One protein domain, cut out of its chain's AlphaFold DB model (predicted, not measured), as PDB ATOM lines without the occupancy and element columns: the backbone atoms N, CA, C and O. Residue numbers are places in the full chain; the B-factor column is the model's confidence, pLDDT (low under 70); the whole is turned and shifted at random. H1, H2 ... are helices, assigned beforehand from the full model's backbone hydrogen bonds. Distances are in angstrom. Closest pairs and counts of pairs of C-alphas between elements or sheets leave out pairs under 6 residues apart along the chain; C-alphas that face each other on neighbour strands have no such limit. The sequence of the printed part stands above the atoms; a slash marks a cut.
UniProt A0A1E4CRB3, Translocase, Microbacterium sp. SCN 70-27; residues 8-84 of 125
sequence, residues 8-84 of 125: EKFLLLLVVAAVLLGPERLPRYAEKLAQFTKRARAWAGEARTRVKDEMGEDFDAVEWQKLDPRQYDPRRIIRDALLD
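Overview. This is residues 8 to 84 of the 125 residues of the protein "Translocase" of Microbacterium sp. SCN 70-27 (UniProt A0A1E4CRB3). An open, flat bracket: one long helix, H2, makes the bar, H1 turns off at a corner at its first end, and a loose tail with the short helices H3 and H4 turns off at its other end. The space between the two arms is empty. The printed part has 77 residues with four named helices, H1 to H4 in chain order, and no named strand; it is all helix. It is extended, with a radius of gyration of the C-alphas of 20.9 A and spans of 58 by 33 by 10 A.

Arrangement. H1, residues 8 to 21, and H2, residues 25 to 55, are close but not clearly touching: their closest C-alphas, of Ala 18 and Leu 26, are 6.8 A apart. Their lines stand about perpendicular, at 76 degrees. H3, residues 61 to 66, is apart from H2 and from H4, residues 74 to 83. In H1, H2, H3 and H4, every O i to N i+4 pair is within hydrogen-bond range.

Along the chain. H1 starts at C-alpha 8 (218.904, 237.158, 232.196) and measures 19.9 A. H2 measures 44.8 A. H3 measures 9.0 A. H4 measures 14.8 A, ending at C-alpha 83 (171.347, 241.732, 245.703).

Size, cuts and confidence. The C-alphas farthest apart, of Glu 24 and Asp 84, are 59.9 A apart. The printed part has no cut and no long link. Residues 55 to 84 have pLDDT under 70.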
ATOM      1  N   GLU A   8     217.673 237.711 232.760       90.31
ATOM      2  CA  GLU A   8     218.904 237.158 232.196       90.31
ATOM      3  C   GLU A   8     218.710 235.756 231.592       90.31
ATOM      4  O   GLU A   8     219.143 235.498 230.470       90.31
ATOM      5  N   LYS A   9     218.003 234.857 232.286       90.44
ATOM      6  CA  LYS A   9     217.763 233.481 231.824       90.44
ATOM      7  C   LYS A   9     216.834 233.445 230.614       90.44
ATOM      8  O   LYS A   9     217.031 232.624 229.722       90.44
ATOM      9  N   PHE A  10     215.862 234.355 230.548       93.31
ATOM     10  CA  PHE A  10     215.032 234.536 229.351       93.31
ATOM     11  C   PHE A  10     215.856 235.008 228.150       93.31
ATOM     12  O   PHE A  10     215.663 234.519 227.037       93.31
ATOM     13  N   LEU A  11     216.794 235.928 228.374       93.75
ATOM     14  CA  LEU A  11     217.681 236.442 227.335       93.75
ATOM     15  C   LEU A  11     218.622 235.341 226.827       93.75
ATOM     16  O   LEU A  11     218.740 235.146 225.618       93.75
ATOM     17  N   LEU A  12     219.192 234.547 227.739       94.62
ATOM     18  CA  LEU A  12     219.981 233.359 227.407       94.62
ATOM     19  C   LEU A  12     219.168 232.354 226.579       94.62
ATOM     20  O   LEU A  12     219.643 231.877 225.551       94.62
ATOM     21  N   LEU A  13     217.928 232.067 226.987       94.19
ATOM     22  CA  LEU A  13     217.037 231.163 226.259       94.19
ATOM     23  C   LEU A  13     216.768 231.660 224.832       94.19
ATOM     24  O   LEU A  13     216.810 230.868 223.892       94.19
ATOM     25  N   LEU A  14     216.534 232.964 224.652       93.56
ATOM     26  CA  LEU A  14     216.341 233.554 223.326       93.56
ATOM     27  C   LEU A  14     217.580 233.411 222.442       93.56
ATOM     28  O   LEU A  14     217.444 233.081 221.265       93.56
ATOM     29  N   VAL A  15     218.775 233.617 222.997       95.31
ATOM     30  CA  VAL A  15     220.033 233.428 222.260       95.31
ATOM     31  C   VAL A  15     220.198 231.966 221.848       95.31
ATOM     32  O   VAL A  15     220.467 231.689 220.681       95.31
ATOM     33  N   VAL A  16     219.972 231.019 222.763       95.81
ATOM     34  CA  VAL A  16     220.039 229.580 222.458       95.81
ATOM     35  C   VAL A  16     219.026 229.207 221.373       95.81
ATOM     36  O   VAL A  16     219.385 228.552 220.396       95.81
ATOM     37  N   ALA A  17     217.782 229.673 221.485       94.19
ATOM     38  CA  ALA A  17     216.755 229.446 220.475       94.19
ATOM     39  C   ALA A  17     217.144 230.042 219.110       94.19
ATOM     40  O   ALA A  17     216.935 229.400 218.081       94.19
ATOM     41  N   ALA A  18     217.748 231.235 219.088       93.94
ATOM     42  CA  ALA A  18     218.240 231.871 217.869       93.94
ATOM     43  C   ALA A  18     219.345 231.064 217.190       93.94
ATOM     44  O   ALA A  18     219.341 230.939 215.968       93.94
ATOM     45  N   VAL A  19     220.261 230.487 217.966       95.50
ATOM     46  CA  VAL A  19     221.324 229.631 217.433       95.50
ATOM     47  C   VAL A  19     220.750 228.322 216.891       95.50
ATOM     48  O   VAL A  19     221.070 227.945 215.768       95.50
ATOM     49  N   LEU A  20     219.863 227.659 217.641       94.56
ATOM     50  CA  LEU A  20     219.252 226.386 217.236       94.56
ATOM     51  C   LEU A  20     218.383 226.520 215.978       94.56
ATOM     52  O   LEU A  20     218.411 225.655 215.105       94.56
ATOM     53  N   LEU A  21     217.601 227.597 215.882       91.50
ATOM     54  CA  LEU A  21     216.708 227.840 214.749       91.50
ATOM     55  C   LEU A  21     217.419 228.519 213.564       91.50
ATOM     56  O   LEU A  21     216.957 228.432 212.423       91.50
ATOM     57  N   GLY A  22     218.532 229.197 213.842       93.31
ATOM     58  CA  GLY A  22     219.284 230.047 212.928       93.31
ATOM     59  C   GLY A  22     218.839 231.519 213.004       93.31
ATOM     60  O   GLY A  22     217.661 231.812 212.750       93.31
ATOM     61  N   PRO A  23     219.755 232.476 213.267       91.06
ATOM     62  CA  PRO A  23     219.407 233.889 213.439       91.06
ATOM     63  C   PRO A  23     218.832 234.513 212.162       91.06
ATOM     64  O   PRO A  23     217.979 235.389 212.237       91.06
ATOM     65  N   GLU A  24     219.215 234.008 210.986       92.62
ATOM     66  CA  GLU A  24     218.670 234.469 209.705       92.62
ATOM     67  C   GLU A  24     217.216 234.038 209.467       92.62
ATOM     68  O   GLU A  24     216.476 234.687 208.729       92.62
ATOM     69  N   ARG A  25     216.770 232.941 210.097       92.75
ATOM     70  CA  ARG A  25     215.412 232.402 209.910       92.75
ATOM     71  C   ARG A  25     214.404 233.006 210.880       92.75
ATOM     72  O   ARG A  25     213.226 233.114 210.537       92.75
ATOM     73  N   LEU A  26     214.856 233.427 212.062       93.12
ATOM     74  CA  LEU A  26     214.029 234.082 213.076       93.12
ATOM     75  C   LEU A  26     213.196 235.268 212.565       93.12
ATOM     76  O   LEU A  26     211.986 235.240 212.798       93.12
ATOM     77  N   PRO A  27     213.754 236.280 211.867       92.62
ATOM     78  CA  PRO A  27     212.969 237.430 211.416       92.62
ATOM     79  C   PRO A  27     211.830 237.001 210.488       92.62
ATOM     80  O   PRO A  27     210.689 237.420 210.667       92.62
ATOM     81  N   ARG A  28     212.091 236.049 209.585       94.25
ATOM     82  CA  ARG A  28     211.068 235.499 208.688       94.25
ATOM     83  C   ARG A  28     209.944 234.783 209.444       94.25
ATOM     84  O   ARG A  28     208.785 234.851 209.033       94.25
ATOM     85  N   TYR A  29     210.255 234.069 210.525       94.12
ATOM     86  CA  TYR A  29     209.227 233.441 211.362       94.12
ATOM     87  C   TYR A  29     208.462 234.457 212.211       94.12
ATOM     88  O   TYR A  29     207.240 234.347 212.318       94.12
ATOM     89  N   ALA A  30     209.140 235.470 212.751       94.69
ATOM     90  CA  ALA A  30     208.507 236.560 213.485       94.69
ATOM     91  C   ALA A  30     207.521 237.336 212.598       94.69
ATOM     92  O   ALA A  30     206.403 237.621 213.023       94.69
ATOM     93  N   GLU A  31     207.877 237.595 211.338       96.62
ATOM     94  CA  GLU A  31     206.977 238.192 210.345       96.62
ATOM     95  C   GLU A  31     205.735 237.329 210.101       96.62
ATOM     96  O   GLU A  31     204.611 237.836 210.133       96.62
ATOM     97  N   LYS A  32     205.909 236.015 209.903       96.38
ATOM     98  CA  LYS A  32     204.785 235.078 209.731       96.38
ATOM     99  C   LYS A  32     203.869 235.068 210.951       96.38
ATOM    100  O   LYS A  32     202.648 235.093 210.786       96.38
ATOM    101  N   LEU A  33     204.441 235.062 212.155       96.69
ATOM    102  CA  LEU A  33     203.689 235.127 213.403       96.69
ATOM    103  C   LEU A  33     202.936 236.456 213.517       96.69
ATOM    104  O   LEU A  33     201.743 236.456 213.789       96.69
ATOM    105  N   ALA A  34     203.580 237.584 213.221       97.06
ATOM    106  CA  ALA A  34     202.935 238.893 213.233       97.06
ATOM    107  C   ALA A  34     201.765 238.962 212.236       97.06
ATOM    108  O   ALA A  34     200.685 239.454 212.568       97.06
ATOM    109  N   GLN A  35     201.946 238.432 211.023       97.69
ATOM    110  CA  GLN A  35     200.874 238.319 210.032       97.69
ATOM    111  C   GLN A  35     199.748 237.394 210.502       97.69
ATOM    112  O   GLN A  35     198.580 237.663 210.225       97.69
ATOM    113  N   PHE A  36     200.074 236.296 211.183       98.06
ATOM    114  CA  PHE A  36     199.083 235.402 211.773       98.06
ATOM    115  C   PHE A  36     198.281 236.114 212.864       98.06
ATOM    116  O   PHE A  36     197.059 236.135 212.789       98.06
ATOM    117  N   THR A  37     198.938 236.798 213.800       97.44
ATOM    118  CA  THR A  37     198.273 237.542 214.877       97.44
ATOM    119  C   THR A  37     197.369 238.649 214.335       97.44
ATOM    120  O   THR A  37     196.257 238.830 214.825       97.44
ATOM    121  N   LYS A  38     197.790 239.367 213.284       97.31
ATOM    122  CA  LYS A  38     196.940 240.367 212.612       97.31
ATOM    123  C   LYS A  38     195.681 239.734 212.015       97.31
ATOM    124  O   LYS A  38     194.591 240.263 212.207       97.31
ATOM    125  N   ARG A  39     195.826 238.591 211.335       97.00
ATOM    126  CA  ARG A  39     194.699 237.836 210.764       97.00
ATOM    127  C   ARG A  39     193.769 237.297 211.847       97.00
ATOM    128  O   ARG A  39     192.564 237.485 211.745       97.00
ATOM    129  N   ALA A  40     194.321 236.714 212.907       97.38
ATOM    130  CA  ALA A  40     193.558 236.236 214.053       97.38
ATOM    131  C   ALA A  40     192.767 237.373 214.718       97.38
ATOM    132  O   ALA A  40     191.588 237.207 215.016       97.38
ATOM    133  N   ARG A  41     193.373 238.559 214.881       95.31
ATOM    134  CA  ARG A  41     192.683 239.745 215.412       95.31
ATOM    135  C   ARG A  41     191.555 240.224 214.499       95.31
ATOM    136  O   ARG A  41     190.500 240.588 215.006       95.31
ATOM    137  N   ALA A  42     191.772 240.237 213.184       95.62
ATOM    138  CA  ALA A  42     190.735 240.604 212.222       95.62
ATOM    139  C   ALA A  42     189.553 239.626 212.281       95.62
ATOM    140  O   ALA A  42     188.409 240.057 212.385       95.62
ATOM    141  N   TRP A  43     189.842 238.323 212.316       95.44
ATOM    142  CA  TRP A  43     188.824 237.280 212.415       95.44
ATOM    143  C   TRP A  43     188.034 237.354 213.726       95.44
ATOM    144  O   TRP A  43     186.810 237.297 213.706       95.44
ATOM    145  N   ALA A  44     188.712 237.575 214.857       93.50
ATOM    146  CA  ALA A  44     188.050 237.795 216.142       93.50
ATOM    147  C   ALA A  44     187.150 239.045 216.128       93.50
ATOM    148  O   ALA A  44     186.069 239.034 216.712       93.50
ATOM    149  N   GLY A  45     187.576 240.115 215.446       91.50
ATOM    150  CA  GLY A  45     186.763 241.314 215.250       91.50
ATOM    151  C   GLY A  45     185.503 241.041 214.427       91.50
ATOM    152  O   GLY A  45     184.419 241.445 214.828       91.50
ATOM    153  N   GLU A  46     185.630 240.311 213.318       90.81
ATOM    154  CA  GLU A  46     184.499 239.942 212.463       90.81
ATOM    155  C   GLU A  46     183.516 239.006 213.176       90.81
ATOM    156  O   GLU A  46     182.308 239.230 213.126       90.81
ATOM    157  N   ALA A  47     184.023 237.995 213.888       88.31
ATOM    158  CA  ALA A  47     183.203 237.106 214.704       88.31
ATOM    159  C   ALA A  47     182.419 237.893 215.762       88.31
ATOM    160  O   ALA A  47     181.228 237.660 215.944       88.31
ATOM    161  N   ARG A  48     183.057 238.882 216.406       80.62
ATOM    162  CA  ARG A  48     182.387 239.771 217.364       80.62
ATOM    163  C   ARG A  48     181.279 240.593 216.707       80.62
ATOM    164  O   ARG A  48     180.224 240.749 217.311       80.62
ATOM    165  N   THR A  49     181.504 241.105 215.497       85.38
ATOM    166  CA  THR A  49     180.481 241.837 214.737       85.38
ATOM    167  C   THR A  49     179.292 240.939 214.412       85.38
ATOM    168  O   THR A  49     178.176 241.291 214.763       85.38
ATOM    169  N   ARG A  50     179.525 239.739 213.861       84.38
ATOM    170  CA  ARG A  50     178.455 238.785 213.516       84.38
ATOM    171  C   ARG A  50     177.626 238.362 214.729       84.38
ATOM    172  O   ARG A  50     176.406 238.359 214.657       84.38
ATOM    173  N   VAL A  51     178.278 238.062 215.855       81.12
ATOM    174  CA  VAL A  51     177.579 237.725 217.108       81.12
ATOM    175  C   VAL A  51     176.726 238.897 217.592       81.12
ATOM    176  O   VAL A  51     175.603 238.687 218.035       81.12
ATOM    177  N   LYS A  52     177.228 240.132 217.475       78.00
ATOM    178  CA  LYS A  52     176.468 241.335 217.837       78.00
ATOM    179  C   LYS A  52     175.260 241.556 216.917       78.00
ATOM    180  O   LYS A  52     174.208 241.961 217.396       78.00
ATOM    181  N   ASP A  53     175.409 241.282 215.624       79.62
ATOM    182  CA  ASP A  53     174.344 241.454 214.632       79.62
ATOM    183  C   ASP A  53     173.218 240.411 214.799       79.62
ATOM    184  O   ASP A  53     172.054 240.733 214.574       79.62
ATOM    185  N   GLU A  54     173.542 239.181 215.220       75.06
ATOM    186  CA  GLU A  54     172.561 238.099 215.421       75.06
ATOM    187  C   GLU A  54     171.891 238.111 216.804       75.06
ATOM    188  O   GLU A  54     170.735 237.711 216.925       75.06
ATOM    189  N   MET A  55     172.588 238.568 217.849       66.19
ATOM    190  CA  MET A  55     172.054 238.598 219.218       66.19
ATOM    191  C   MET A  55     171.304 239.900 219.559       66.19
ATOM    192  O   MET A  55     170.623 239.953 220.580       66.19
ATOM    193  N   GLY A  56     171.391 240.934 218.713       61.62
ATOM    194  CA  GLY A  56     170.746 242.230 218.945       61.62
ATOM    195  C   GLY A  56     171.428 243.077 220.031       61.62
ATOM    196  O   GLY A  56     172.351 242.632 220.713       61.62
ATOM    197  N   GLU A  57     170.973 244.327 220.177       57.38
ATOM    198  CA  GLU A  57     171.505 245.355 221.099       57.38
ATOM    199  C   GLU A  57     171.522 244.926 222.586       57.38
ATOM    200  O   GLU A  57     172.204 245.554 223.390       57.38
ATOM    201  N   ASP A  58     170.868 243.809 222.927       53.78
ATOM    202  CA  ASP A  58     170.852 243.197 224.260       53.78
ATOM    203  C   ASP A  58     172.112 242.362 224.590       53.78
ATOM    204  O   ASP A  58     172.314 241.985 225.746       53.78
ATOM    205  N   PHE A  59     173.008 242.090 223.626       53.94
ATOM    206  CA  PHE A  59     174.319 241.478 223.905       53.94
ATOM    207  C   PHE A  59     175.332 242.545 224.331       53.94
ATOM    208  O   PHE A  59     176.225 242.977 223.592       53.94
ATOM    209  N   ASP A  60     175.130 243.003 225.557       59.75
ATOM    210  CA  ASP A  60     175.781 244.162 226.129       59.75
ATOM    211  C   ASP A  60     177.312 243.995 226.157       59.75
ATOM    212  O   ASP A  60     177.866 242.969 226.571       59.75
ATOM    213  N   ALA A  61     178.046 245.039 225.763       55.41
ATOM    214  CA  ALA A  61     179.515 245.074 225.823       55.41
ATOM    215  C   ALA A  61     180.063 244.757 227.238       55.41
ATOM    216  O   ALA A  61     181.231 244.389 227.396       55.41
ATOM    217  N   VAL A  62     179.190 244.859 228.242       53.16
ATOM    218  CA  VAL A  62     179.385 244.551 229.657       53.16
ATOM    219  C   VAL A  62     179.653 243.059 229.918       53.16
ATOM    220  O   VAL A  62     180.485 242.759 230.775       53.16
ATOM    221  N   GLU A  63     179.052 242.112 229.188       57.88
ATOM    222  CA  GLU A  63     179.359 240.675 229.360       57.88
ATOM    223  C   GLU A  63     180.719 240.290 228.766       57.88
ATOM    224  O   GLU A  63     181.471 239.513 229.355       57.88
ATOM    225  N   TRP A  64     181.118 240.929 227.665       54.12
ATOM    226  CA  TRP A  64     182.458 240.763 227.091       54.12
ATOM    227  C   TRP A  64     183.565 241.296 228.007       54.12
ATOM    228  O   TRP A  64     184.674 240.766 228.008       54.12
ATOM    229  N   GLN A  65     183.271 242.327 228.800       59.09
ATOM    230  CA  GLN A  65     184.199 242.895 229.777       59.09
ATOM    231  C   GLN A  65     184.268 242.068 231.070       59.09
ATOM    232  O   GLN A  65     185.299 242.071 231.732       59.09
ATOM    233  N   LYS A  66     183.222 241.288 231.387       56.03
ATOM    234  CA  LYS A  66     183.266 240.245 232.432       56.03
ATOM    235  C   LYS A  66     184.125 239.041 232.019       56.03
ATOM    236  O   LYS A  66     184.701 238.386 232.884       56.03
ATOM    237  N   LEU A  67     184.233 238.768 230.715       56.50
ATOM    238  CA  LEU A  67     185.121 237.744 230.146       56.50
ATOM    239  C   LEU A  67     186.570 238.229 229.949       56.50
ATOM    240  O   LEU A  67     187.440 237.418 229.632       56.50
ATOM    241  N   ASP A  68     186.855 239.521 230.143       60.16
ATOM    242  CA  ASP A  68     188.225 240.033 230.196       60.16
ATOM    243  C   ASP A  68     188.870 239.560 231.517       60.16
ATOM    244  O   ASP A  68     188.449 239.996 232.594       60.16
ATOM    245  N   PRO A  69     189.907 238.695 231.482       57.56
ATOM    246  CA  PRO A  69     190.498 238.121 232.693       57.56
ATOM    247  C   PRO A  69     191.038 239.180 233.661       57.56
ATOM    248  O   PRO A  69     191.232 238.907 234.842       57.56
ATOM    249  N   ARG A  70     191.313 240.392 233.165       61.53
ATOM    250  CA  ARG A  70     191.848 241.503 233.962       61.53
ATOM    251  C   ARG A  70     190.764 242.277 234.706       61.53
ATOM    252  O   ARG A  70     191.097 243.043 235.603       61.53
ATOM    253  N   GLN A  71     189.504 242.103 234.322       60.66
ATOM    254  CA  GLN A  71     188.356 242.827 234.867       60.66
ATOM    255  C   GLN A  71     187.346 241.908 235.564       60.66
ATOM    256  O   GLN A  71     186.262 242.358 235.939       60.66
ATOM    257  N   TYR A  72     187.722 240.646 235.805       56.56
ATOM    258  CA  TYR A  72     187.052 239.756 236.749       56.56
ATOM    259  C   TYR A  72     187.276 240.279 238.175       56.56
ATOM    260  O   TYR A  72     188.114 239.789 238.926       56.56
ATOM    261  N   ASP A  73     186.590 241.368 238.510       59.34
ATOM    262  CA  ASP A  73     186.704 242.029 239.798       59.34
ATOM    263  C   ASP A  73     185.831 241.257 240.805       59.34
ATOM    264  O   ASP A  73     184.597 241.344 240.749       59.34
ATOM    265  N   PRO A  74     186.425 240.467 241.725       61.25
ATOM    266  CA  PRO A  74     185.687 239.544 242.594       61.25
ATOM    267  C   PRO A  74     184.657 240.263 243.472       61.25
ATOM    268  O   PRO A  74     183.671 239.679 243.913       61.25
ATOM    269  N   ARG A  75     184.855 241.568 243.690       60.75
ATOM    270  CA  ARG A  75     183.952 242.421 244.461       60.75
ATOM    271  C   ARG A  75     182.605 242.644 243.770       60.75
ATOM    272  O   ARG A  75     181.627 242.856 244.479       60.75
ATOM    273  N   ARG A  76     182.533 242.606 242.430       63.41
ATOM    274  CA  ARG A  76     181.247 242.689 241.709       63.41
ATOM    275  C   ARG A  76     180.428 241.415 241.894       63.41
ATOM    276  O   ARG A  76     179.263 241.516 242.235       63.41
ATOM    277  N   ILE A  77     181.063 240.247 241.805       60.72
ATOM    278  CA  ILE A  77     180.402 238.936 241.943       60.72
ATOM    279  C   ILE A  77     179.728 238.790 243.314       60.72
ATOM    280  O   ILE A  77     178.612 238.298 243.409       60.72
ATOM    281  N   ILE A  78     180.381 239.272 244.377       63.94
ATOM    282  CA  ILE A  78     179.831 239.224 245.740       63.94
ATOM    283  C   ILE A  78     178.639 240.177 245.903       63.94
ATOM    284  O   ILE A  78     177.697 239.853 246.615       63.94
ATOM    285  N   ARG A  79     178.666 241.354 245.262       67.38
ATOM    286  CA  ARG A  79     177.547 242.313 245.310       67.38
ATOM    287  C   ARG A  79     176.343 241.804 244.533       67.38
ATOM    288  O   ARG A  79     175.235 241.910 245.038       67.38
ATOM    289  N   ASP A  80     176.588 241.224 243.363       62.78
ATOM    290  CA  ASP A  80     175.552 240.602 242.542       62.78
ATOM    291  C   ASP A  80     174.906 239.427 243.314       62.78
ATOM    292  O   ASP A  80     173.687 239.318 243.352       62.78
ATOM    293  N   ALA A  81     175.694 238.641 244.065       63.28
ATOM    294  CA  ALA A  81     175.196 237.566 244.936       63.28
ATOM    295  C   ALA A  81     174.511 238.032 246.242       63.28
ATOM    296  O   ALA A  81     173.879 237.224 246.915       63.28
ATOM    297  N   LEU A  82     174.666 239.300 246.640       60.59
ATOM    298  CA  LEU A  82     173.994 239.876 247.816       60.59
ATOM    299  C   LEU A  82     172.690 240.606 247.461       60.59
ATOM    300  O   LEU A  82     171.902 240.889 248.361       60.59
ATOM    301  N   LEU A  83     172.499 240.967 246.189       62.00
ATOM    302  CA  LEU A  83     171.347 241.732 245.703       62.00
ATOM    303  C   LEU A  83     170.270 240.846 245.058       62.00
ATOM    304  O   LEU A  83     169.097 241.187 245.185       62.00
ATOM    305  N   ASP A  84     170.639 239.720 244.435       55.09
ATOM    306  CA  ASP A  84     169.690 238.714 243.933       55.09
ATOM    307  C   ASP A  84     169.592 237.525 244.905       55.09
ATOM    308  O   ASP A  84     170.467 236.662 244.970       55.09
TER     309      ASP A  84